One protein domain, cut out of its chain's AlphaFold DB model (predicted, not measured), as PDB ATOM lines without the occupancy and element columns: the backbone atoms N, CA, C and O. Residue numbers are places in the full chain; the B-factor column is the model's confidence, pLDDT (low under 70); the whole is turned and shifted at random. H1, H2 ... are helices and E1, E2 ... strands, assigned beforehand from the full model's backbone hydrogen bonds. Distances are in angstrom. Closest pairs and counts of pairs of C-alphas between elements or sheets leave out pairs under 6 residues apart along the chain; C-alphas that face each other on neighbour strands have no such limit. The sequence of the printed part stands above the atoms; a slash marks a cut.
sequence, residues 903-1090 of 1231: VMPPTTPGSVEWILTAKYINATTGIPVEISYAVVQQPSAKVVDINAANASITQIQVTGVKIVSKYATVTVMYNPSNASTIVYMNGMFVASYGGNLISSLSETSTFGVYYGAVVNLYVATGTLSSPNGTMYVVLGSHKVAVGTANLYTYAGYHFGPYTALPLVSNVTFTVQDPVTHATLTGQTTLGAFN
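What this domain is: This is residues 903 to 1090 of the 1231 residues of the protein "S-layer protein A" of Saccharolobus solfataricus (strain ATCC 35092 / DSM 1617 / JCM 11322 / P2) (UniProt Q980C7). Strands E1, E4, E10, E9, E5, E16 and E17 wind round into a small, flattened, loosely closed barrel; from it the long hairpin E2 and E3 runs to the far end, with the little hairpin E14 and E15 beside it. From E5 the sheet goes on through E6, E7 and E8, and a small antiparallel sheet, E11, E12 and E13 in that order, lies loosely over these three. The 188 printed residues, mostly strand by class, include seventeen named strands and one short helix, H1, between E4 and E5; the twelve-strand branched sheet is strongly twisted and mixed. The whole is compact, with a radius of gyration of the C-alphas of 18.5 A, and spans 67 by 33 by 24 A.

How they stand to each other: Start at E5, residues 955 to 964, which bends by 53 degrees at residue 959. On one side find antiparallel E6, residues 969 to 975, and E9, residues 1000 to 1005; on the other, E16, residues 1065 to 1072. Within hydrogen-bond range are N 961 and O 972, 2.8 A, N 956 and O 1001, 3.0 A, and N 962 and O 1068, 2.8 A. Hairpins lead through E6 and E7, residues 980 to 985, to edge strand E8, residues 988 to 994: E5 to E8 are a meander, each strand the antiparallel neighbour of the one before. E9 forms a hairpin with E10, residues 1009 to 1013; E10 is the antiparallel neighbour of E4, residues 940 to 945, and E4 that of edge strand E1, residues 903 to 908. E16 forms a hairpin with E17, residues 1079 to 1090; the closest C-alphas of E1 and E17, Thr 907 and Thr 1084, are 5.7 A apart. E17 is parallel to E2, residues 910 to 922, with N 912 and O 1087 at 3.0 A; E2 and E3, residues 925 to 937, are a hairpin. The second meander is E11, residues 1017 to 1019, E12, residues 1030 to 1035, and E13, residues 1038 to 1044; closest to E7 is Val 1042, its C-alpha 6.4 A from that of Met 985. In the hairpin E14, residues 1053 to 1055, and E15, residues 1058 to 1060, C-alpha 1055 is 6.5 A from C-alpha 928 of E3, their closest pair. H1, residues 946 to 950, only grazes the branched sheet; its O i to N i+4 pair is within range.

Where its parts are: Find C-alpha 903 at (127.342, 120.633, 135.528), where E1 begins. E2 runs 36.4 A, E3 33.0 A. E17 runs 34.9 A to C-alpha 1090 at (117.859, 146.730, 141.746).

The domain as a whole: The farthest C-alphas, Ala 923 and Ala 951, are 67.5 A apart. The printed part has no cut and no long link. Look for pLDDT under 70 at residues 921, 923 to 924, 1006, 1056 and 1058.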
ATOM      1  N   VAL A 903     127.652 119.376 134.825       83.58
ATOM      2  CA  VAL A 903     127.342 120.633 135.528       83.58
ATOM      3  C   VAL A 903     126.242 120.337 136.534       83.58
ATOM      4  O   VAL A 903     125.176 119.854 136.157       83.58
ATOM      5  N   MET A 904     126.479 120.648 137.802       80.68
ATOM      6  CA  MET A 904     125.505 120.461 138.868       80.68
ATOM      7  C   MET A 904     124.587 121.691 138.957       80.68
ATOM      8  O   MET A 904     125.064 122.780 139.285       80.68
ATOM      9  N   PRO A 905     123.276 121.556 138.687       74.44
ATOM     10  CA  PRO A 905     122.315 122.606 138.982       74.44
ATOM     11  C   PRO A 905     122.053 122.710 140.502       74.44
ATOM     12  O   PRO A 905     122.158 121.708 141.215       74.44
ATOM     13  N   PRO A 906     121.659 123.894 141.002       72.79
ATOM     14  CA  PRO A 906     121.521 125.139 140.251       72.79
ATOM     15  C   PRO A 906     122.880 125.802 139.987       72.79
ATOM     16  O   PRO A 906     123.775 125.794 140.831       72.79
ATOM     17  N   THR A 907     123.020 126.416 138.814       85.64
ATOM     18  CA  THR A 907     124.055 127.429 138.599       85.64
ATOM     19  C   THR A 907     123.635 128.725 139.291       85.64
ATOM     20  O   THR A 907     122.446 128.993 139.473       85.64
ATOM     21  N   THR A 908     124.608 129.532 139.702       91.55
ATOM     22  CA  THR A 908     124.350 130.787 140.406       91.55
ATOM     23  C   THR A 908     124.263 131.930 139.388       91.55
ATOM     24  O   THR A 908     125.242 132.165 138.662       91.55
ATOM     25  N   PRO A 909     123.136 132.660 139.313       92.53
ATOM     26  CA  PRO A 909     123.020 133.850 138.477       92.53
ATOM     27  C   PRO A 909     124.023 134.934 138.881       92.53
ATOM     28  O   PRO A 909     124.303 135.127 140.061       92.53
ATOM     29  N   GLY A 910     124.545 135.665 137.903       93.60
ATOM     30  CA  GLY A 910     125.231 136.928 138.143       93.60
ATOM     31  C   GLY A 910     124.257 138.101 138.155       93.60
ATOM     32  O   GLY A 910     123.179 138.041 137.558       93.60
ATOM     33  N   SER A 911     124.654 139.206 138.780       92.97
ATOM     34  CA  SER A 911     123.834 140.415 138.836       92.97
ATOM     35  C   SER A 911     124.665 141.694 138.812       92.97
ATOM     36  O   SER A 911     125.599 141.860 139.603       92.97
ATOM     37  N   VAL A 912     124.275 142.628 137.945       91.22
ATOM     38  CA  VAL A 912     124.769 144.013 137.949       91.22
ATOM     39  C   VAL A 912     123.829 144.865 138.786       91.22
ATOM     40  O   VAL A 912     122.617 144.804 138.600       91.22
ATOM     41  N   GLU A 913     124.378 145.655 139.695       88.42
ATOM     42  CA  GLU A 913     123.634 146.641 140.463       88.42
ATOM     43  C   GLU A 913     123.197 147.802 139.580       88.42
ATOM     44  O   GLU A 913     124.028 148.473 138.960       88.42
ATOM     45  N   TRP A 914     121.896 148.058 139.572       88.08
ATOM     46  CA  TRP A 914     121.290 149.209 138.925       88.08
ATOM     47  C   TRP A 914     120.665 150.097 139.982       88.08
ATOM     48  O   TRP A 914     119.840 149.636 140.767       88.08
ATOM     49  N   ILE A 915     121.038 151.373 139.993       85.59
ATOM     50  CA  ILE A 915     120.366 152.378 140.805       85.59
ATOM     51  C   ILE A 915     119.234 152.959 139.979       85.59
ATOM     52  O   ILE A 915     119.470 153.684 139.010       85.59
ATOM     53  N   LEU A 916     118.007 152.641 140.379       82.26
ATOM     54  CA  LEU A 916     116.799 153.142 139.743       82.26
ATOM     55  C   LEU A 916     116.288 154.384 140.471       82.26
ATOM     56  O   LEU A 916     116.048 154.368 141.681       82.26
ATOM     57  N   THR A 917     116.102 155.463 139.720       82.77
ATOM     58  CA  THR A 917     115.453 156.692 140.186       82.77
ATOM     59  C   THR A 917     114.753 157.411 139.029       82.77
ATOM     60  O   THR A 917     114.694 156.888 137.919       82.77
ATOM     61  N   ALA A 918     114.227 158.616 139.254       78.36
ATOM     62  CA  ALA A 918     113.772 159.503 138.195       78.36
ATOM     63  C   ALA A 918     114.228 160.954 138.415       78.36
ATOM     64  O   ALA A 918     114.289 161.451 139.539       78.36
ATOM     65  N   LYS A 919     114.508 161.652 137.311       78.26
ATOM     66  CA  LYS A 919     114.663 163.104 137.258       78.26
ATOM     67  C   LYS A 919     113.277 163.741 137.180       78.26
ATOM     68  O   LYS A 919     112.526 163.485 136.242       78.26
ATOM     69  N   TYR A 920     112.962 164.608 138.131       70.58
ATOM     70  CA  TYR A 920     111.714 165.368 138.163       70.58
ATOM     71  C   TYR A 920     111.527 166.230 136.893       70.58
ATOM     72  O   TYR A 920     112.408 167.026 136.558       70.58
ATOM     73  N   ILE A 921     110.396 166.069 136.184       69.93
ATOM     74  CA  ILE A 921     109.971 166.964 135.085       69.93
ATOM     75  C   ILE A 921     109.008 168.017 135.637       69.93
ATOM     76  O   ILE A 921     109.181 169.211 135.402       69.93
ATOM     77  N   ASN A 922     107.980 167.557 136.353       73.10
ATOM     78  CA  ASN A 922     106.940 168.350 137.004       73.10
ATOM     79  C   ASN A 922     106.403 167.589 138.236       73.10
ATOM     80  O   ASN A 922     106.842 166.473 138.504       73.10
ATOM     81  N   ALA A 923     105.435 168.171 138.955       66.05
ATOM     82  CA  ALA A 923     104.940 167.675 140.252       66.05
ATOM     83  C   ALA A 923     104.478 166.216 140.271       66.05
ATOM     84  O   ALA A 923     104.545 165.575 141.317       66.05
ATOM     85  N   THR A 924     104.043 165.692 139.130       68.60
ATOM     86  CA  THR A 924     103.398 164.382 139.010       68.60
ATOM     87  C   THR A 924     104.104 163.457 138.020       68.60
ATOM     88  O   THR A 924     103.661 162.332 137.822       68.60
ATOM     89  N   THR A 925     105.183 163.906 137.365       74.46
ATOM     90  CA  THR A 925     105.860 163.155 136.295       74.46
ATOM     91  C   THR A 925     107.383 163.313 136.357       74.46
ATOM     92  O   THR A 925     107.909 164.421 136.502       74.46
ATOM     93  N   GLY A 926     108.113 162.210 136.160       76.36
ATOM     94  CA  GLY A 926     109.579 162.167 136.086       76.36
ATOM     95  C   GLY A 926     110.102 161.363 134.889       76.36
ATOM     96  O   GLY A 926     109.385 160.533 134.334       76.36
ATOM     97  N   ILE A 927     111.361 161.601 134.504       80.73
ATOM     98  CA  ILE A 927     112.112 160.790 133.527       80.73
ATOM     99  C   ILE A 927     112.917 159.744 134.301       80.73
ATOM    100  O   ILE A 927     113.711 160.151 135.150       80.73
ATOM    101  N   PRO A 928     112.782 158.437 134.031       80.80
ATOM    102  CA  PRO A 928     113.583 157.417 134.703       80.80
ATOM    103  C   PRO A 928     115.083 157.608 134.433       80.80
ATOM    104  O   PRO A 928     115.495 157.990 133.338       80.80
ATOM    105  N   VAL A 929     115.902 157.334 135.445       81.64
ATOM    106  CA  VAL A 929     117.363 157.314 135.362       81.64
ATOM    107  C   VAL A 929     117.857 156.001 135.963       81.64
ATOM    108  O   VAL A 929     117.600 155.715 137.132       81.64
ATOM    109  N   GLU A 930     118.569 155.219 135.154       83.56
ATOM    110  CA  GLU A 930     119.107 153.904 135.506       83.56
ATOM    111  C   GLU A 930     120.637 153.946 135.549       83.56
ATOM    112  O   GLU A 930     121.301 153.917 134.524       83.56
ATOM    113  N   ILE A 931     121.237 154.051 136.731       87.25
ATOM    114  CA  ILE A 931     122.700 154.130 136.824       87.25
ATOM    115  C   ILE A 931     123.254 152.735 137.072       87.25
ATOM    116  O   ILE A 931     123.014 152.159 138.133       87.25
ATOM    117  N   SER A 932     124.037 152.197 136.140       88.97
ATOM    118  CA  SER A 932     124.779 150.966 136.407       88.97
ATOM    119  C   SER A 932     125.875 151.258 137.428       88.97
ATOM    120  O   SER A 932     126.718 152.125 137.191       88.97
ATOM    121  N   TYR A 933     125.886 150.567 138.559       85.41
ATOM    122  CA  TYR A 933     126.759 150.926 139.673       85.41
ATOM    123  C   TYR A 933     127.983 150.018 139.778       85.41
ATOM    124  O   TYR A 933     129.112 150.506 139.684       85.41
ATOM    125  N   ALA A 934     127.760 148.712 139.945       87.39
ATOM    126  CA  ALA A 934     128.800 147.708 140.154       87.39
ATOM    127  C   ALA A 934     128.278 146.288 139.865       87.39
ATOM    128  O   ALA A 934     127.090 146.087 139.632       87.39
ATOM    129  N   VAL A 935     129.150 145.278 139.896       87.92
ATOM    130  CA  VAL A 935     128.743 143.860 139.866       87.92
ATOM    131  C   VAL A 935     128.603 143.365 141.305       87.92
ATOM    132  O   VAL A 935     129.593 143.332 142.028       87.92
ATOM    133  N   VAL A 936     127.390 142.976 141.711       85.92
ATOM    134  CA  VAL A 936     127.109 142.468 143.073       85.92
ATOM    135  C   VAL A 936     127.467 140.994 143.186       85.92
ATOM    136  O   VAL A 936     127.991 140.544 144.201       85.92
ATOM    137  N   GLN A 937     127.188 140.235 142.126       91.93
ATOM    138  CA  GLN A 937     127.380 138.796 142.095       91.93
ATOM    139  C   GLN A 937     127.918 138.380 140.732       91.93
ATOM    140  O   GLN A 937     127.355 138.735 139.694       91.93
ATOM    141  N   GLN A 938     129.015 137.624 140.736       94.42
ATOM    142  CA  GLN A 938     129.548 137.021 139.518       94.42
ATOM    143  C   GLN A 938     128.714 135.786 139.143       94.42
ATOM    144  O   GLN A 938     128.375 134.998 140.035       94.42
ATOM    145  N   PRO A 939     128.427 135.557 137.850       95.69
ATOM    146  CA  PRO A 939     127.851 134.293 137.414       95.69
ATOM    147  C   PRO A 939     128.797 133.146 137.785       95.69
ATOM    148  O   PRO A 939     129.985 133.186 137.456       95.69
ATOM    149  N   SER A 940     128.293 132.129 138.481       95.83
ATOM    150  CA  SER A 940     129.099 131.002 138.969       95.83
ATOM    151  C   SER A 940     128.420 129.660 138.722       95.83
ATOM    152  O   SER A 940     127.211 129.577 138.495       95.83
ATOM    153  N   ALA A 941     129.217 128.598 138.720       93.29
ATOM    154  CA  ALA A 941     128.748 127.250 138.446       93.29
ATOM    155  C   ALA A 941     129.422 126.232 139.356       93.29
ATOM    156  O   ALA A 941     130.553 126.430 139.805       93.29
ATOM    157  N   LYS A 942     128.709 125.129 139.588       92.30
ATOM    158  CA  LYS A 942     129.228 123.938 140.243       92.30
ATOM    159  C   LYS A 942     129.347 122.815 139.214       92.30
ATOM    160  O   LYS A 942     128.413 122.582 138.450       92.30
ATOM    161  N   VAL A 943     130.479 122.130 139.180       90.62
ATOM    162  CA  VAL A 943     130.767 121.021 138.260       90.62
ATOM    163  C   VAL A 943     131.191 119.818 139.083       90.62
ATOM    164  O   VAL A 943     131.964 119.964 140.026       90.62
ATOM    165  N   VAL A 944     130.666 118.645 138.747       87.16
ATOM    166  CA  VAL A 944     131.126 117.372 139.302       87.16
ATOM    167  C   VAL A 944     132.006 116.702 138.260       87.16
ATOM    168  O   VAL A 944     131.562 116.500 137.133       87.16
ATOM    169  N   ASP A 945     133.229 116.363 138.645       86.16
ATOM    170  CA  ASP A 945     134.190 115.619 137.840       86.16
ATOM    171  C   ASP A 945     134.935 114.617 138.729       86.16
ATOM    172  O   ASP A 945     135.892 114.940 139.437       86.16
ATOM    173  N   ILE A 946     134.465 113.373 138.706       78.63
ATOM    174  CA  ILE A 946     135.057 112.291 139.496       78.63
ATOM    175  C   ILE A 946     136.410 111.859 138.901       78.63
ATOM    176  O   ILE A 946     137.269 111.367 139.634       78.63
ATOM    177  N   ASN A 947     136.637 112.058 137.597       80.65
ATOM    178  CA  ASN A 947     137.904 111.704 136.956       80.65
ATOM    179  C   ASN A 947     139.012 112.663 137.398       80.65
ATOM    180  O   ASN A 947     140.079 112.207 137.810       80.65
ATOM    181  N   ALA A 948     138.738 113.970 137.385       83.67
ATOM    182  CA  ALA A 948     139.651 114.994 137.883       83.67
ATOM    183  C   ALA A 948     139.969 114.807 139.377       83.67
ATOM    184  O   ALA A 948     141.136 114.891 139.768       83.67
ATOM    185  N   ALA A 949     138.966 114.453 140.191       79.92
ATOM    186  CA  ALA A 949     139.148 114.152 141.613       79.92
ATOM    187  C   ALA A 949     140.064 112.945 141.843       79.92
ATOM    188  O   ALA A 949     140.990 112.995 142.650       79.92
ATOM    189  N   ASN A 950     139.849 111.860 141.091       76.11
ATOM    190  CA  ASN A 950     140.695 110.667 141.159       76.11
ATOM    191  C   ASN A 950     142.136 110.940 140.691       76.11
ATOM    192  O   ASN A 950     143.057 110.261 141.141       76.11
ATOM    193  N   ALA A 951     142.340 111.927 139.814       78.72
ATOM    194  CA  ALA A 951     143.655 112.394 139.381       78.72
ATOM    195  C   ALA A 951     144.267 113.476 140.301       78.72
ATOM    196  O   ALA A 951     145.327 114.013 139.977       78.72
ATOM    197  N   SER A 952     143.637 113.797 141.441       82.09
ATOM    198  CA  SER A 952     144.074 114.834 142.394       82.09
ATOM    199  C   SER A 952     144.208 116.237 141.780       82.09
ATOM    200  O   SER A 952     145.088 117.014 142.156       82.09
ATOM    201  N   ILE A 953     143.353 116.573 140.811       84.23
ATOM    202  CA  ILE A 953     143.345 117.891 140.170       84.23
ATOM    203  C   ILE A 953     142.448 118.833 140.968       84.23
ATOM    204  O   ILE A 953     141.260 118.581 141.116       84.23
ATOM    205  N   THR A 954     142.991 119.954 141.444       88.10
ATOM    206  CA  THR A 954     142.286 120.868 142.364       88.10
ATOM    207  C   THR A 954     141.539 122.010 141.672       88.10
ATOM    208  O   THR A 954     140.804 122.754 142.325       88.10
ATOM    209  N   GLN A 955     141.711 122.183 140.356       90.42
ATOM    210  CA  GLN A 955     141.047 123.233 139.582       90.42
ATOM    211  C   GLN A 955     140.657 122.762 138.181       90.42
ATOM    212  O   GLN A 955     141.465 122.161 137.474       90.42
ATOM    213  N   ILE A 956     139.450 123.128 137.752       90.79
ATOM    214  CA  ILE A 956     138.963 122.921 136.384       90.79
ATOM    215  C   ILE A 956     138.903 124.268 135.667       90.79
ATOM    216  O   ILE A 956     138.428 125.263 136.218       90.79
ATOM    217  N   GLN A 957     139.394 124.304 134.431       88.24
ATOM    218  CA  GLN A 957     139.462 125.525 133.634       88.24
ATOM    219  C   GLN A 957     138.164 125.756 132.861       88.24
ATOM    220  O   GLN A 957     137.645 124.854 132.195       88.24
ATOM    221  N   VAL A 958     137.671 126.994 132.893       94.17
ATOM    222  CA  VAL A 958     136.678 127.456 131.921       94.17
ATOM    223  C   VAL A 958     137.432 127.802 130.638       94.17
ATOM    224  O   VAL A 958     138.437 128.509 130.662       94.17
ATOM    225  N   THR A 959     136.986 127.277 129.502       93.39
ATOM    226  CA  THR A 959     137.643 127.465 128.195       93.39
ATOM    227  C   THR A 959     136.863 128.394 127.275       93.39
ATOM    228  O   THR A 959     137.410 128.913 126.302       93.39
ATOM    229  N   GLY A 960     135.599 128.671 127.590       94.29
ATOM    230  CA  GLY A 960     134.800 129.629 126.845       94.29
ATOM    231  C   GLY A 960     133.639 130.176 127.655       94.29
ATOM    232  O   GLY A 960     133.028 129.462 128.444       94.29
ATOM    233  N   VAL A 961     133.320 131.445 127.425       96.66
ATOM    234  CA  VAL A 961     132.151 132.129 127.968       96.66
ATOM    235  C   VAL A 961     131.499 132.930 126.856       96.66
ATOM    236  O   VAL A 961     132.158 133.678 126.137       96.66
ATOM    237  N   LYS A 962     130.181 132.818 126.744       95.98
ATOM    238  CA  LYS A 962     129.362 133.606 125.838       95.98
ATOM    239  C   LYS A 962     128.244 134.284 126.618       95.98
ATOM    240  O   LYS A 962     127.394 133.606 127.190       95.98
ATOM    241  N   ILE A 963     128.237 135.612 126.616       96.55
ATOM    242  CA  ILE A 963     127.167 136.439 127.182       96.55
ATOM    243  C   ILE A 963     126.317 136.923 126.014       96.55
ATOM    244  O   ILE A 963     126.811 137.649 125.151       96.55
ATOM    245  N   VAL A 964     125.059 136.495 125.963       94.75
ATOM    246  CA  VAL A 964     124.121 136.844 124.893       94.75
ATOM    247  C   VAL A 964     122.954 137.614 125.478       94.75
ATOM    248  O   VAL A 964     122.251 137.118 126.360       94.75
ATOM    249  N   SER A 965     122.722 138.800 124.933       92.48
ATOM    250  CA  SER A 965     121.543 139.611 125.190       92.48
ATOM    251  C   SER A 965     120.786 139.877 123.885       92.48
ATOM    252  O   SER A 965     121.222 139.499 122.797       92.48
ATOM    253  N   LYS A 966     119.663 140.595 123.984       86.94
ATOM    254  CA  LYS A 966     118.933 141.117 122.820       86.94
ATOM    255  C   LYS A 966     119.762 142.093 121.966       86.94
ATOM    256  O   LYS A 966     119.512 142.197 120.769       86.94
ATOM    257  N   TYR A 967     120.695 142.834 122.566       91.27
ATOM    258  CA  TYR A 967     121.375 143.972 121.929       91.27
ATOM    259  C   TYR A 967     122.861 143.739 121.656       91.27
ATOM    260  O   TYR A 967     123.444 144.436 120.827       91.27
ATOM    261  N   ALA A 968     123.488 142.790 122.350       92.55
ATOM    262  CA  ALA A 968     124.908 142.521 122.222       92.55
ATOM    263  C   ALA A 968     125.245 141.057 122.518       92.55
ATOM    264  O   ALA A 968     124.547 140.349 123.244       92.55
ATOM    265  N   THR A 969     126.358 140.602 121.956       94.77
ATOM    266  CA  THR A 969     126.968 139.309 122.262       94.77
ATOM    267  C   THR A 969     128.442 139.504 122.573       94.77
ATOM    268  O   THR A 969     129.162 140.096 121.771       94.77
ATOM    269  N   VAL A 970     128.904 138.957 123.693       96.69
ATOM    270  CA  VAL A 970     130.328 138.868 124.042       96.69
ATOM    271  C   VAL A 970     130.726 137.412 124.048       96.69
ATOM    272  O   VAL A 970     130.084 136.604 124.714       96.69
ATOM    273  N   THR A 971     131.804 137.091 123.345       96.43
ATOM    274  CA  THR A 971     132.414 135.764 123.374       96.43
ATOM    275  C   THR A 971     133.842 135.906 123.865       96.43
ATOM    276  O   THR A 971     134.643 136.601 123.247       96.43
ATOM    277  N   VAL A 972     134.163 135.235 124.962       96.86
ATOM    278  CA  VAL A 972     135.516 135.074 125.486       96.86
ATOM    279  C   VAL A 972     135.877 133.615 125.281       96.86
ATOM    280  O   VAL A 972     135.172 132.740 125.776       96.86
ATOM    281  N   MET A 973     136.934 133.330 124.537       94.72
ATOM    282  CA  MET A 973     137.338 131.953 124.270       94.72
ATOM    283  C   MET A 973     138.839 131.792 124.402       94.72
ATOM    284  O   MET A 973     139.607 132.633 123.937       94.72
ATOM    285  N   TYR A 974     139.247 130.690 125.014       94.31
ATOM    286  CA  TYR A 974     140.616 130.227 124.962       94.31
ATOM    287  C   TYR A 974     140.818 129.450 123.662       94.31
ATOM    288  O   TYR A 974     140.131 128.463 123.398       94.31
ATOM    289  N   ASN A 975     141.744 129.916 122.831       89.89
ATOM    290  CA  ASN A 975     142.155 129.212 121.632       89.89
ATOM    291  C   ASN A 975     143.425 128.396 121.953       89.89
ATOM    292  O   ASN A 975     144.492 128.971 122.180       89.89
ATOM    293  N   PRO A 976     143.343 127.056 121.981       82.92
ATOM    294  CA  PRO A 976     144.492 126.217 122.302       82.92
ATOM    295  C   PRO A 976     145.589 126.284 121.227       82.92
ATOM    296  O   PRO A 976     146.763 126.146 121.554       82.92
ATOM    297  N   SER A 977     145.244 126.561 119.963       85.22
ATOM    298  CA  SER A 977     146.203 126.575 118.847       85.22
ATOM    299  C   SER A 977     147.197 127.738 118.904       85.22
ATOM    300  O   SER A 977     148.306 127.621 118.394       85.22
ATOM    301  N   ASN A 978     146.815 128.867 119.504       83.65
ATOM    302  CA  ASN A 978     147.680 130.039 119.693       83.65
ATOM    303  C   ASN A 978     147.958 130.332 121.180       83.65
ATOM    304  O   ASN A 978     148.543 131.368 121.496       83.65
ATOM    305  N   ALA A 979     147.512 129.440 122.074       88.03
ATOM    306  CA  ALA A 979     147.561 129.581 123.522       88.03
ATOM    307  C   ALA A 979     147.130 130.977 124.011       88.03
ATOM    308  O   ALA A 979     147.776 131.544 124.893       88.03
ATOM    309  N   SER A 980     146.063 131.545 123.439       92.99
ATOM    310  CA  SER A 980     145.598 132.894 123.770       92.99
ATOM    311  C   SER A 980     144.109 132.938 124.122       92.99
ATOM    312  O   SER A 980     143.294 132.183 123.594       92.99
ATOM    313  N   THR A 981     143.743 133.844 125.027       95.54
ATOM    314  CA  THR A 981     142.351 134.193 125.318       95.54
ATOM    315  C   THR A 981     141.934 135.344 124.421       95.54
ATOM    316  O   THR A 981     142.548 136.411 124.460       95.54
ATOM    317  N   ILE A 982     140.890 135.136 123.627       94.43
ATOM    318  CA  ILE A 982     140.387 136.088 122.640       94.43
ATOM    319  C   ILE A 982     139.001 136.570 123.062       94.43
ATOM    320  O   ILE A 982     138.145 135.767 123.439       94.43
ATOM    321  N   VAL A 983     138.775 137.880 122.973       96.31
ATOM    322  CA  VAL A 983     137.483 138.518 123.231       96.31
ATOM    323  C   VAL A 983     136.905 139.048 121.926       96.31
ATOM    324  O   VAL A 983     137.545 139.834 121.225       96.31
ATOM    325  N   TYR A 984     135.669 138.654 121.640       94.87
ATOM    326  CA  TYR A 984     134.848 139.174 120.555       94.87
ATOM    327  C   TYR A 984     133.616 139.886 121.113       94.87
ATOM    328  O   TYR A 984     132.990 139.401 122.056       94.87
ATOM    329  N   MET A 985     133.221 140.988 120.480       94.00
ATOM    330  CA  MET A 985     131.952 141.676 120.720       94.00
ATOM    331  C   MET A 985     131.191 141.763 119.397       94.00
ATOM    332  O   MET A 985     131.708 142.280 118.410       94.00
ATOM    333  N   ASN A 986     129.975 141.219 119.352       91.90
ATOM    334  CA  ASN A 986     129.149 141.107 118.143       91.90
ATOM    335  C   ASN A 986     129.889 140.456 116.957       91.90
ATOM    336  O   ASN A 986     129.709 140.845 115.807       91.90
ATOM    337  N   GLY A 987     130.760 139.483 117.244       88.43
ATOM    338  CA  GLY A 987     131.599 138.808 116.247       88.43
ATOM    339  C   GLY A 987     132.844 139.591 115.809       88.43
ATOM    340  O   GLY A 987     133.702 139.020 115.144       88.43
ATOM    341  N   MET A 988     132.997 140.854 116.212       91.66
ATOM    342  CA  MET A 988     134.201 141.643 115.945       91.66
ATOM    343  C   MET A 988     135.267 141.372 117.003       91.66
ATOM    344  O   MET A 988     134.964 141.305 118.194       91.66
ATOM    345  N   PHE A 989     136.517 141.223 116.569       92.52
ATOM    346  CA  PHE A 989     137.663 141.077 117.464       92.52
ATOM    347  C   PHE A 989     137.852 142.342 118.312       92.52
ATOM    348  O   PHE A 989     137.871 143.446 117.772       92.52
ATOM    349  N   VAL A 990     138.015 142.172 119.626       92.72
ATOM    350  CA  VAL A 990     138.245 143.273 120.576       92.72
ATOM    351  C   VAL A 990     139.660 143.219 121.139       92.72
ATOM    352  O   VAL A 990     140.364 144.225 121.135       92.72
ATOM    353  N   ALA A 991     140.076 142.055 121.642       94.89
ATOM    354  CA  ALA A 991     141.376 141.882 122.282       94.89
ATOM    355  C   ALA A 991     141.828 140.416 122.265       94.89
ATOM    356  O   ALA A 991     141.005 139.503 122.183       94.89
ATOM    357  N   SER A 992     143.136 140.196 122.401       93.53
ATOM    358  CA  SER A 992     143.732 138.878 122.638       93.53
ATOM    359  C   SER A 992     144.913 138.997 123.593       93.53
ATOM    360  O   SER A 992     145.739 139.896 123.439       93.53
ATOM    361  N   TYR A 993     145.020 138.058 124.531       95.48
ATOM    362  CA  TYR A 993     146.099 137.979 125.518       95.48
ATOM    363  C   TYR A 993     146.625 136.549 125.629       95.48
ATOM    364  O   TYR A 993     145.870 135.602 125.434       95.48
ATOM    365  N   GLY A 994     147.913 136.382 125.934       90.39
ATOM    366  CA  GLY A 994     148.513 135.057 126.108       90.39
ATOM    367  C   GLY A 994     147.987 134.323 127.348       90.39
ATOM    368  O   GLY A 994     147.736 134.942 128.379       90.39
ATOM    369  N   GLY A 995     147.858 132.999 127.245       90.44
ATOM    370  CA  GLY A 995     147.342 132.107 128.284       90.44
ATOM    371  C   GLY A 995     145.819 131.946 128.269       90.44
ATOM    372  O   GLY A 995     145.104 132.701 127.605       90.44
ATOM    373  N   ASN A 996     145.319 130.952 129.014       90.14
ATOM    374  CA  ASN A 996     143.907 130.896 129.392       90.14
ATOM    375  C   ASN A 996     143.704 131.808 130.609       90.14
ATOM    376  O   ASN A 996     144.126 131.474 131.712       90.14
ATOM    377  N   LEU A 997     143.123 132.984 130.380       92.80
ATOM    378  CA  LEU A 997     142.884 134.013 131.394       92.80
ATOM    379  C   LEU A 997     141.412 134.073 131.826       92.80
ATOM    380  O   LEU A 997     141.007 135.014 132.511       92.80
ATOM    381  N   ILE A 998     140.605 133.104 131.387       93.35
ATOM    382  CA  ILE A 998     139.241 132.901 131.873       93.35
ATOM    383  C   ILE A 998     139.324 132.322 133.301       93.35
ATOM    384  O   ILE A 998     140.348 131.776 133.707       93.35
ATOM    385  N   SER A 999     138.271 132.485 134.098       91.79
ATOM    386  CA  SER A 999     138.210 131.981 135.473       91.79
ATOM    387  C   SER A 999     138.374 130.452 135.570       91.79
ATOM    388  O   SER A 999     137.992 129.715 134.661       91.79
ATOM    389  N   SER A1000     138.865 129.968 136.715       91.56
ATOM    390  CA  SER A1000     138.882 128.544 137.075       91.56
ATOM    391  C   SER A1000     137.888 128.230 138.201       91.56
ATOM    392  O   SER A1000     137.562 129.084 139.030       91.56
ATOM    393  N   LEU A1001     137.392 126.991 138.229       93.88
ATOM    394  CA  LEU A1001     136.544 126.455 139.296       93.88
ATOM    395  C   LEU A1001     137.424 125.667 140.266       93.88
ATOM    396  O   LEU A1001     138.127 124.750 139.843       93.88
ATOM    397  N   SER A1002     137.394 126.013 141.552       93.77
ATOM    398  CA  SER A1002     138.224 125.357 142.572       93.77
ATOM    399  C   SER A1002     137.492 124.180 143.200       93.77
ATOM    400  O   SER A1002     136.277 124.242 143.398       93.77
ATOM    401  N   GLU A1003     138.220 123.119 143.534       88.92
ATOM    402  CA  GLU A1003     137.666 121.980 144.259       88.92
ATOM    403  C   GLU A1003     137.161 122.425 145.640       88.92
ATOM    404  O   GLU A1003     137.859 123.064 146.425       88.92
ATOM    405  N   THR A1004     135.907 122.093 145.921       87.75
ATOM    406  CA  THR A1004     135.201 122.386 147.177       87.75
ATOM    407  C   THR A1004     134.840 121.121 147.950       87.75
ATOM    408  O   THR A1004     134.302 121.208 149.050       87.75
ATOM    409  N   SER A1005     135.101 119.942 147.381       76.19
ATOM    410  CA  SER A1005     134.804 118.647 147.986       76.19
ATOM    411  C   SER A1005     135.672 117.558 147.372       76.19
ATOM    412  O   SER A1005     135.740 117.474 146.147       76.19
ATOM    413  N   THR A1006     136.199 116.665 148.215       68.34
ATOM    414  CA  THR A1006     136.983 115.473 147.832       68.34
ATOM    415  C   THR A1006     136.204 114.461 146.985       68.34
ATOM    416  O   THR A1006     136.772 113.497 146.480       68.34
ATOM    417  N   PHE A1007     134.895 114.665 146.817       71.00
ATOM    418  CA  PHE A1007     134.048 113.898 145.903       71.00
ATOM    419  C   PHE A1007     134.060 114.449 144.464       71.00
ATOM    420  O   PHE A1007     133.188 114.094 143.672       71.00
ATOM    421  N   GLY A1008     135.014 115.322 144.124       81.78
ATOM    422  CA  GLY A1008     135.161 115.880 142.780       81.78
ATOM    423  C   GLY A1008     134.187 116.992 142.461       81.78
ATOM    424  O   GLY A1008     133.656 117.039 141.357       81.78
ATOM    425  N   VAL A1009     133.910 117.873 143.426       87.32
ATOM    426  CA  VAL A1009     132.989 118.997 143.215       87.32
ATOM    427  C   VAL A1009     133.760 120.304 143.119       87.32
ATOM    428  O   VAL A1009     134.361 120.741 144.097       87.32
ATOM    429  N   TYR A1010     133.667 120.979 141.981       92.33
ATOM    430  CA  TYR A1010     134.372 122.220 141.669       92.33
ATOM    431  C   TYR A1010     133.389 123.387 141.594       92.33
ATOM    432  O   TYR A1010     132.338 123.265 140.968       92.33
ATOM    433  N   TYR A1011     133.704 124.520 142.221       94.20
ATOM    434  CA  TYR A1011     132.837 125.700 142.272       94.20
ATOM    435  C   TYR A1011     133.630 126.997 142.090       94.20
ATOM    436  O   TYR A1011     134.760 127.128 142.563       94.20
ATOM    437  N   GLY A1012     133.037 127.973 141.405       93.67
ATOM    438  CA  GLY A1012     133.654 129.278 141.168       93.67
ATOM    439  C   GLY A1012     132.911 130.124 140.136       93.67
ATOM    440  O   GLY A1012     131.935 129.679 139.527       93.67
ATOM    441  N   ALA A1013     133.369 131.366 139.948       94.21
ATOM    442  CA  ALA A1013     132.864 132.255 138.904       94.21
ATOM    443  C   ALA A1013     133.242 131.718 137.518       94.21
ATOM    444  O   ALA A1013     134.390 131.347 137.299       94.21
ATOM    445  N   VAL A1014     132.301 131.717 136.572       94.80
ATOM    446  CA  VAL A1014     132.585 131.300 135.185       94.80
ATOM    447  C   VAL A1014     133.159 132.443 134.350       94.80
ATOM    448  O   VAL A1014     133.833 132.212 133.355       94.80
ATOM    449  N   VAL A1015     132.918 133.686 134.774       93.97
ATOM    450  CA  VAL A1015     133.468 134.911 134.191       93.97
ATOM    451  C   VAL A1015     133.594 135.970 135.276       93.97
ATOM    452  O   VAL A1015     132.730 136.063 136.144       93.97
ATOM    453  N   ASN A1016     134.652 136.778 135.217       94.78
ATOM    454  CA  ASN A1016     134.811 137.941 136.082       94.78
ATOM    455  C   ASN A1016     134.393 139.201 135.327       94.78
ATOM    456  O   ASN A1016     135.003 139.578 134.326       94.78
ATOM    457  N   LEU A1017     133.349 139.859 135.816       95.38
ATOM    458  CA  LEU A1017     132.813 141.092 135.261       95.38
ATOM    459  C   LEU A1017     133.103 142.268 136.186       95.38
ATOM    460  O   LEU A1017     133.089 142.150 137.410       95.38
ATOM    461  N   TYR A1018     133.315 143.429 135.585       94.44
ATOM    462  CA  TYR A1018     133.413 144.707 136.276       94.44
ATOM    463  C   TYR A1018     132.584 145.730 135.508       94.44
ATOM    464  O   TYR A1018     132.672 145.801 134.288       94.44
ATOM    465  N   VAL A1019     131.795 146.540 136.200       93.04
ATOM    466  CA  VAL A1019     131.050 147.644 135.589       93.04
ATOM    467  C   VAL A1019     131.599 148.932 136.177       93.04
ATOM    468  O   VAL A1019     131.656 149.072 137.396       93.04
ATOM    469  N   ALA A1020     132.051 149.849 135.322       91.09
ATOM    470  CA  ALA A1020     132.372 151.195 135.773       91.09
ATOM    471  C   ALA A1020     131.079 151.884 136.217       91.09
ATOM    472  O   ALA A1020     130.081 151.822 135.503       91.09
ATOM    473  N   THR A1021     131.103 152.550 137.368       85.64
ATOM    474  CA  THR A1021     129.938 153.284 137.861       85.64
ATOM    475  C   THR A1021     129.523 154.350 136.851       85.64
ATOM    476  O   THR A1021     130.330 155.183 136.436       85.64
ATOM    477  N   GLY A1022     128.261 154.306 136.435       84.43
ATOM    478  CA  GLY A1022     127.656 155.313 135.585       84.43
ATOM    479  C   GLY A1022     127.494 156.643 136.317       84.43
ATOM    480  O   GLY A1022     127.615 156.749 137.537       84.43
ATOM    481  N   THR A1023     127.181 157.681 135.558       79.24
ATOM    482  CA  THR A1023     126.871 159.014 136.083       79.24
ATOM    483  C   THR A1023     125.520 159.473 135.558       79.24
ATOM    484  O   THR A1023     124.985 158.917 134.613       79.24
ATOM    485  N   LEU A1024     124.960 160.546 136.103       71.72
ATOM    486  CA  LEU A1024     123.688 161.077 135.603       71.72
ATOM    487  C   LEU A1024     123.736 161.571 134.149       71.72
ATOM    488  O   LEU A1024     122.704 161.601 133.486       71.72
ATOM    489  N   SER A1025     124.913 161.959 133.651       75.35
ATOM    490  CA  SER A1025     125.122 162.319 132.243       75.35
ATOM    491  C   SER A1025     125.468 161.115 131.359       75.35
ATOM    492  O   SER A1025     125.255 161.176 130.151       75.35
ATOM    493  N   SER A1026     125.977 160.027 131.943       83.10
ATOM    494  CA  SER A1026     126.306 158.766 131.270       83.10
ATOM    495  C   SER A1026     125.887 157.579 132.150       83.10
ATOM    496  O   SER A1026     126.740 156.942 132.777       83.10
ATOM    497  N   PRO A1027     124.577 157.290 132.242       85.14
ATOM    498  CA  PRO A1027     124.024 156.391 133.262       85.14
ATOM    499  C   PRO A1027     124.441 154.927 133.071       85.14
ATOM    500  O   PRO A1027     124.644 154.192 134.036       85.14
ATOM    501  N   ASN A1028     124.686 154.539 131.822       89.20
ATOM    502  CA  ASN A1028     125.027 153.179 131.427       89.20
ATOM    503  C   ASN A1028     126.544 152.999 131.375       89.20
ATOM    504  O   ASN A1028     127.138 152.973 130.298       89.20
ATOM    505  N   GLY A1029     127.176 152.922 132.540       89.52
ATOM    506  CA  GLY A1029     128.608 152.694 132.669       89.52
ATOM    507  C   GLY A1029     129.107 151.480 131.874       89.52
ATOM    508  O   GLY A1029     128.370 150.537 131.567       89.52
ATOM    509  N   THR A1030     130.379 151.524 131.483       93.78
ATOM    510  CA  THR A1030     130.994 150.493 130.639       93.78
ATOM    511  C   THR A1030     131.156 149.187 131.414       93.78
ATOM    512  O   THR A1030     131.720 149.174 132.510       93.78
ATOM    513  N   MET A1031     130.697 148.080 130.831       94.97
ATOM    514  CA  MET A1031     130.970 146.733 131.313       94.97
ATOM    515  C   MET A1031     132.307 146.244 130.757       94.97
ATOM    516  O   MET A1031     132.634 146.435 129.584       94.97
ATOM    517  N   TYR A1032     133.075 145.591 131.616       96.17
ATOM    518  CA  TYR A1032     134.377 145.025 131.330       96.17
ATOM    519  C   TYR A1032     134.381 143.543 131.679       96.17
ATOM    520  O   TYR A1032     133.889 143.145 132.736       96.17
ATOM    521  N   VAL A1033     135.012 142.744 130.825       95.46
ATOM    522  CA  VAL A1033     135.463 141.400 131.190       95.46
ATOM    523  C   VAL A1033     136.866 141.524 131.774       95.46
ATOM    524  O   VAL A1033     137.743 142.139 131.163       95.46
ATOM    525  N   VAL A1034     137.074 140.961 132.962       95.67
ATOM    526  CA  VAL A1034     138.367 140.951 133.648       95.67
ATOM    527  C   VAL A1034     139.068 139.624 133.367       95.67
ATOM    528  O   VAL A1034     138.579 138.566 133.755       95.67
ATOM    529  N   LEU A1035     140.212 139.694 132.687       93.18
ATOM    530  CA  LEU A1035     141.033 138.555 132.276       93.18
ATOM    531  C   LEU A1035     142.412 138.680 132.927       93.18
ATOM    532  O   LEU A1035     143.282 139.402 132.432       93.18
ATOM    533  N   GLY A1036     142.596 138.035 134.081       87.85
ATOM    534  CA  GLY A1036     143.773 138.252 134.926       87.85
ATOM    535  C   GLY A1036     143.894 139.723 135.347       87.85
ATOM    536  O   GLY A1036     143.010 140.256 136.016       87.85
ATOM    537  N   SER A1037     144.975 140.396 134.942       87.55
ATOM    538  CA  SER A1037     145.191 141.832 135.188       87.55
ATOM    539  C   SER A1037     144.554 142.755 134.136       87.55
ATOM    540  O   SER A1037     144.544 143.975 134.316       87.55
ATOM    541  N   HIS A1038     144.012 142.215 133.039       92.64
ATOM    542  CA  HIS A1038     143.474 143.000 131.928       92.64
ATOM    543  C   HIS A1038     141.970 143.263 132.082       92.64
ATOM    544  O   HIS A1038     141.201 142.363 132.411       92.64
ATOM    545  N   LYS A1039     141.530 144.496 131.788       92.41
ATOM    546  CA  LYS A1039     140.108 144.870 131.689       92.41
ATOM    547  C   LYS A1039     139.753 145.143 130.231       92.41
ATOM    548  O   LYS A1039     140.234 146.119 129.662       92.41
ATOM    549  N   VAL A1040     138.889 144.322 129.639       94.51
ATOM    550  CA  VAL A1040     138.443 144.484 128.247       94.51
ATOM    551  C   VAL A1040     137.058 145.107 128.228       94.51
ATOM    552  O   VAL A1040     136.109 144.489 128.702       94.51
ATOM    553  N   ALA A1041     136.938 146.329 127.703       94.45
ATOM    554  CA  ALA A1041     135.650 147.001 127.549       94.45
ATOM    555  C   ALA A1041     134.788 146.264 126.518       94.45
ATOM    556  O   ALA A1041     135.231 146.019 125.398       94.45
ATOM    557  N   VAL A1042     133.550 145.947 126.885       93.37
ATOM    558  CA  VAL A1042     132.597 145.221 126.031       93.37
ATOM    559  C   VAL A1042     131.297 146.006 125.838       93.37
ATOM    560  O   VAL A1042     130.226 145.439 125.667       93.37
ATOM    561  N   GLY A1043     131.368 147.335 125.861       91.62
ATOM    562  CA  GLY A1043     130.206 148.216 125.718       91.62
ATOM    563  C   GLY A1043     129.521 148.545 127.044       91.62
ATOM    564  O   GLY A1043     130.014 148.222 128.122       91.62
ATOM    565  N   THR A1044     128.398 149.251 126.968       94.05
ATOM    566  CA  THR A1044     127.657 149.751 128.134       94.05
ATOM    567  C   THR A1044     126.842 148.644 128.807       94.05
ATOM    568  O   THR A1044     126.353 147.729 128.145       94.05
ATOM    569  N   ALA A1045     126.678 148.708 130.130       92.88
ATOM    570  CA  ALA A1045     126.025 147.651 130.910       92.88
ATOM    571  C   ALA A1045     124.571 147.366 130.475       92.88
ATOM    572  O   ALA A1045     124.157 146.206 130.458       92.88
ATOM    573  N   ASN A1046     123.830 148.392 130.039       91.88
ATOM    574  CA  ASN A1046     122.442 148.274 129.566       91.88
ATOM    575  C   ASN A1046     122.290 147.432 128.289       91.88
ATOM    576  O   ASN A1046     121.188 146.996 127.964       91.88
ATOM    577  N   LEU A1047     123.379 147.176 127.557       93.70
ATOM    578  CA  LEU A1047     123.345 146.223 126.452       93.70
ATOM    579  C   LEU A1047     123.123 144.800 126.953       93.70
ATOM    580  O   LEU A1047     122.648 143.982 126.178       93.70
ATOM    581  N   TYR A1048     123.447 144.490 128.207       94.18
ATOM    582  CA  TYR A1048     123.454 143.128 128.744       94.18
ATOM    583  C   TYR A1048     122.380 142.904 129.793       94.18
ATOM    584  O   TYR A1048     121.718 141.869 129.806       94.18
ATOM    585  N   THR A1049     122.204 143.861 130.689       93.10
ATOM    586  CA  THR A1049     121.263 143.725 131.788       93.10
ATOM    587  C   THR A1049     120.779 145.094 132.194       93.10
ATOM    588  O   THR A1049     121.556 146.035 132.187       93.10
ATOM    589  N   TYR A1050     119.507 145.201 132.526       89.45
ATOM    590  CA  TYR A1050     118.924 146.323 133.244       89.45
ATOM    591  C   TYR A1050     117.602 145.833 133.803       89.45
ATOM    592  O   TYR A1050     116.974 144.911 133.265       89.45
ATOM    593  N   ALA A1051     117.173 146.419 134.907       80.50
ATOM    594  CA  ALA A1051     115.894 146.024 135.437       80.50
ATOM    595  C   ALA A1051     114.745 146.703 134.727       80.50
ATOM    596  O   ALA A1051     114.804 147.872 134.355       80.50
ATOM    597  N   GLY A1052     113.656 145.953 134.622       78.95
ATOM    598  CA  GLY A1052     112.396 146.521 134.209       78.95
ATOM    599  C   GLY A1052     111.890 147.493 135.261       78.95
ATOM    600  O   GLY A1052     112.091 147.299 136.462       78.95
ATOM    601  N   TYR A1053     111.220 148.534 134.797       78.52
ATOM    602  CA  TYR A1053     110.624 149.551 135.643       78.52
ATOM    603  C   TYR A1053     109.345 150.089 135.016       78.52
ATOM    604  O   TYR A1053     109.146 150.011 133.804       78.52
ATOM    605  N   HIS A1054     108.512 150.692 135.859       70.97
ATOM    606  CA  HIS A1054     107.329 151.439 135.463       70.97
ATOM    607  C   HIS A1054     107.332 152.790 136.197       70.97
ATOM    608  O   HIS A1054     107.126 152.843 137.407       70.97
ATOM    609  N   PHE A1055     107.616 153.876 135.473       71.59
ATOM    610  CA  PHE A1055     107.591 155.257 135.969       71.59
ATOM    611  C   PHE A1055     106.564 156.052 135.148       71.59
ATOM    612  O   PHE A1055     106.899 156.686 134.146       71.59
ATOM    613  N   GLY A1056     105.290 155.997 135.547       67.63
ATOM    614  CA  GLY A1056     104.202 156.662 134.821       67.63
ATOM    615  C   GLY A1056     104.038 156.104 133.395       67.63
ATOM    616  O   GLY A1056     103.909 154.892 133.242       67.63
ATOM    617  N   PRO A1057     104.060 156.929 132.327       71.04
ATOM    618  CA  PRO A1057     103.933 156.420 130.957       71.04
ATOM    619  C   PRO A1057     105.155 155.603 130.494       71.04
ATOM    620  O   PRO A1057     105.088 154.935 129.463       71.04
ATOM    621  N   TYR A1058     106.277 155.642 131.223       69.96
ATOM    622  CA  TYR A1058     107.512 154.960 130.843       69.96
ATOM    623  C   TYR A1058     107.574 153.559 131.451       69.96
ATOM    624  O   TYR A1058     107.658 153.403 132.668       69.96
ATOM    625  N   THR A1059     107.580 152.537 130.596       76.73
ATOM    626  CA  THR A1059     107.778 151.139 130.999       76.73
ATOM    627  C   THR A1059     108.959 150.553 130.244       76.73
ATOM    628  O   THR A1059     108.963 150.557 129.014       76.73
ATOM    629  N   ALA A1060     109.936 150.024 130.975       77.81
ATOM    630  CA  ALA A1060     111.006 149.209 130.418       77.81
ATOM    631  C   ALA A1060     110.816 147.765 130.888       77.81
ATOM    632  O   ALA A1060     110.574 147.519 132.069       77.81
ATOM    633  N   LEU A1061     110.899 146.805 129.967       82.62
ATOM    634  CA  LEU A1061     110.891 145.382 130.310       82.62
ATOM    635  C   LEU A1061     112.291 144.964 130.771       82.62
ATOM    636  O   LEU A1061     113.257 145.408 130.160       82.62
ATOM    637  N   PRO A1062     112.427 144.107 131.795       87.76
ATOM    638  CA  PRO A1062     113.738 143.680 132.275       87.76
ATOM    639  C   PRO A1062     114.527 142.975 131.168       87.76
ATOM    640  O   PRO A1062     113.990 142.130 130.448       87.76
ATOM    641  N   LEU A1063     115.817 143.288 131.069       91.40
ATOM    642  CA  LEU A1063     116.762 142.555 130.235       91.40
ATOM    643  C   LEU A1063     117.633 141.674 131.124       91.40
ATOM    644  O   LEU A1063     118.334 142.162 132.007       91.40
ATOM    645  N   VAL A1064     117.612 140.375 130.851       92.56
ATOM    646  CA  VAL A1064     118.510 139.386 131.448       92.56
ATOM    647  C   VAL A1064     119.306 138.753 130.314       92.56
ATOM    648  O   VAL A1064     118.727 138.329 129.313       92.56
ATOM    649  N   SER A1065     120.630 138.699 130.452       95.32
ATOM    650  CA  SER A1065     121.495 138.007 129.493       95.32
ATOM    651  C   SER A1065     121.656 136.541 129.858       95.32
ATOM    652  O   SER A1065     121.823 136.198 131.029       95.32
ATOM    653  N   ASN A1066     121.707 135.684 128.844       96.28
ATOM    654  CA  ASN A1066     122.120 134.298 129.012       96.28
ATOM    655  C   ASN A1066     123.647 134.221 129.010       96.28
ATOM    656  O   ASN A1066     124.301 134.735 128.102       96.28
ATOM    657  N   VAL A1067     124.210 133.548 130.009       96.90
ATOM    658  CA  VAL A1067     125.646 133.291 130.130       96.90
ATOM    659  C   VAL A1067     125.867 131.801 129.925       96.90
ATOM    660  O   VAL A1067     125.561 130.980 130.786       96.90
ATOM    661  N   THR A1068     126.384 131.443 128.758       96.13
ATOM    662  CA  THR A1068     126.786 130.070 128.441       96.13
ATOM    663  C   THR A1068     128.278 129.934 128.683       96.13
ATOM    664  O   THR A1068     129.043 130.780 128.226       96.13
ATOM    665  N   PHE A1069     128.705 128.891 129.381       96.24
ATOM    666  CA  PHE A1069     130.117 128.642 129.661       96.24
ATOM    667  C   PHE A1069     130.481 127.204 129.316       96.24
ATOM    668  O   PHE A1069     129.647 126.309 129.430       96.24
ATOM    669  N   THR A1070     131.729 126.985 128.920       95.34
ATOM    670  CA  THR A1070     132.275 125.662 128.626       95.34
ATOM    671  C   THR A1070     133.433 125.381 129.566       95.34
ATOM    672  O   THR A1070     134.357 126.187 129.676       95.34
ATOM    673  N   VAL A1071     133.373 124.236 130.233       93.85
ATOM    674  CA  VAL A1071     134.460 123.670 131.037       93.85
ATOM    675  C   VAL A1071     135.043 122.464 130.315       93.85
ATOM    676  O   VAL A1071     134.350 121.811 129.532       93.85
ATOM    677  N   GLN A1072     136.312 122.174 130.567       90.25
ATOM    678  CA  GLN A1072     136.988 121.003 130.022       90.25
ATOM    679  C   GLN A1072     137.542 120.151 131.161       90.25
ATOM    680  O   GLN A1072     138.271 120.676 132.001       90.25
ATOM    681  N   ASP A1073     137.215 118.859 131.163       85.45
ATOM    682  CA  ASP A1073     137.835 117.870 132.045       85.45
ATOM    683  C   ASP A1073     139.333 117.777 131.682       85.45
ATOM    684  O   ASP A1073     139.675 117.469 130.534       85.45
ATOM    685  N   PRO A1074     140.248 118.069 132.617       84.33
ATOM    686  CA  PRO A1074     141.685 118.031 132.364       84.33
ATOM    687  C   PRO A1074     142.252 116.613 132.164       84.33
ATOM    688  O   PRO A1074     143.350 116.487 131.624       84.33
ATOM    689  N   VAL A1075     141.531 115.562 132.571       82.52
ATOM    690  CA  VAL A1075     141.919 114.146 132.450       82.52
ATOM    691  C   VAL A1075     141.395 113.537 131.154       82.52
ATOM    692  O   VAL A1075     142.161 112.939 130.401       82.52
ATOM    693  N   THR A1076     140.094 113.664 130.879       82.00
ATOM    694  CA  THR A1076     139.486 113.052 129.680       82.00
ATOM    695  C   THR A1076     139.485 113.968 128.461       82.00
ATOM    696  O   THR A1076     139.166 113.523 127.358       82.00
ATOM    697  N   HIS A1077     139.812 115.252 128.642       80.24
ATOM    698  CA  HIS A1077     139.672 116.320 127.647       80.24
ATOM    699  C   HIS A1077     138.237 116.545 127.147       80.24
ATOM    700  O   HIS A1077     138.037 117.380 126.256       80.24
ATOM    701  N   ALA A1078     137.244 115.858 127.726       81.41
ATOM    702  CA  ALA A1078     135.838 116.061 127.425       81.41
ATOM    703  C   ALA A1078     135.430 117.491 127.788       81.41
ATOM    704  O   ALA A1078     135.863 118.048 128.796       81.41
ATOM    705  N   THR A1079     134.584 118.097 126.963       88.11
ATOM    706  CA  THR A1079     134.039 119.425 127.228       88.11
ATOM    707  C   THR A1079     132.575 119.327 127.592       88.11
ATOM    708  O   THR A1079     131.837 118.477 127.092       88.11
ATOM    709  N   LEU A1080     132.152 120.222 128.472       89.07
ATOM    710  CA  LEU A1080     130.772 120.322 128.888       89.07
ATOM    711  C   LEU A1080     130.356 121.780 128.962       89.07
ATOM    712  O   LEU A1080     131.092 122.635 129.454       89.07
ATOM    713  N   THR A1081     129.145 122.048 128.490       91.73
ATOM    714  CA  THR A1081     128.559 123.381 128.506       91.73
ATOM    715  C   THR A1081     127.501 123.485 129.597       91.73
ATOM    716  O   THR A1081     126.640 122.617 129.726       91.73
ATOM    717  N   GLY A1082     127.551 124.571 130.362       91.50
ATOM    718  CA  GLY A1082     126.511 124.962 131.305       91.50
ATOM    719  C   GLY A1082     125.929 126.328 130.965       91.50
ATOM    720  O   GLY A1082     126.481 127.092 130.168       91.50
ATOM    721  N   GLN A1083     124.792 126.633 131.582       93.32
ATOM    722  CA  GLN A1083     124.118 127.916 131.435       93.32
ATOM    723  C   GLN A1083     123.821 128.519 132.806       93.32
ATOM    724  O   GLN A1083     123.444 127.826 133.748       93.32
ATOM    725  N   THR A1084     124.007 129.825 132.901       94.82
ATOM    726  CA  THR A1084     123.541 130.691 133.985       94.82
ATOM    727  C   THR A1084     123.050 131.999 133.358       94.82
ATOM    728  O   THR A1084     122.989 132.128 132.131       94.82
ATOM    729  N   THR A1085     122.680 132.981 134.164       94.93
ATOM    730  CA  THR A1085     122.174 134.269 133.690       94.93
ATOM    731  C   THR A1085     122.955 135.431 134.287       94.93
ATOM    732  O   THR A1085     123.630 135.292 135.304       94.93
ATOM    733  N   LEU A1086     122.886 136.584 133.627       94.95
ATOM    734  CA  LEU A1086     123.337 137.869 134.144       94.95
ATOM    735  C   LEU A1086     122.123 138.796 134.186       94.95
ATOM    736  O   LEU A1086     121.665 139.281 133.149       94.95
ATOM    737  N   GLY A1087     121.583 138.980 135.386       92.80
ATOM    738  CA  GLY A1087     120.420 139.816 135.655       92.80
ATOM    739  C   GLY A1087     120.784 141.166 136.262       92.80
ATOM    740  O   GLY A1087     121.950 141.572 136.309       92.80
ATOM    741  N   ALA A1088     119.761 141.893 136.693       89.13
ATOM    742  CA  ALA A1088     119.893 143.166 137.384       89.13
ATOM    743  C   ALA A1088     119.583 142.968 138.871       89.13
ATOM    744  O   ALA A1088     118.588 142.336 139.220       89.13
ATOM    745  N   PHE A1089     120.425 143.522 139.738       85.62
ATOM    746  CA  PHE A1089     120.107 143.734 141.141       85.62
ATOM    747  C   PHE A1089     119.660 145.182 141.298       85.62
ATOM    748  O   PHE A1089     120.458 146.107 141.150       85.62
ATOM    749  N   ASN A1090     118.374 145.386 141.561       79.05
ATOM    750  CA  ASN A1090     117.859 146.730 141.746       79.05
ATOM    751  C   ASN A1090     118.189 147.258 143.117       79.05
ATOM    752  O   ASN A1090     117.743 146.731 144.134       79.05
TER     753      ASN A1090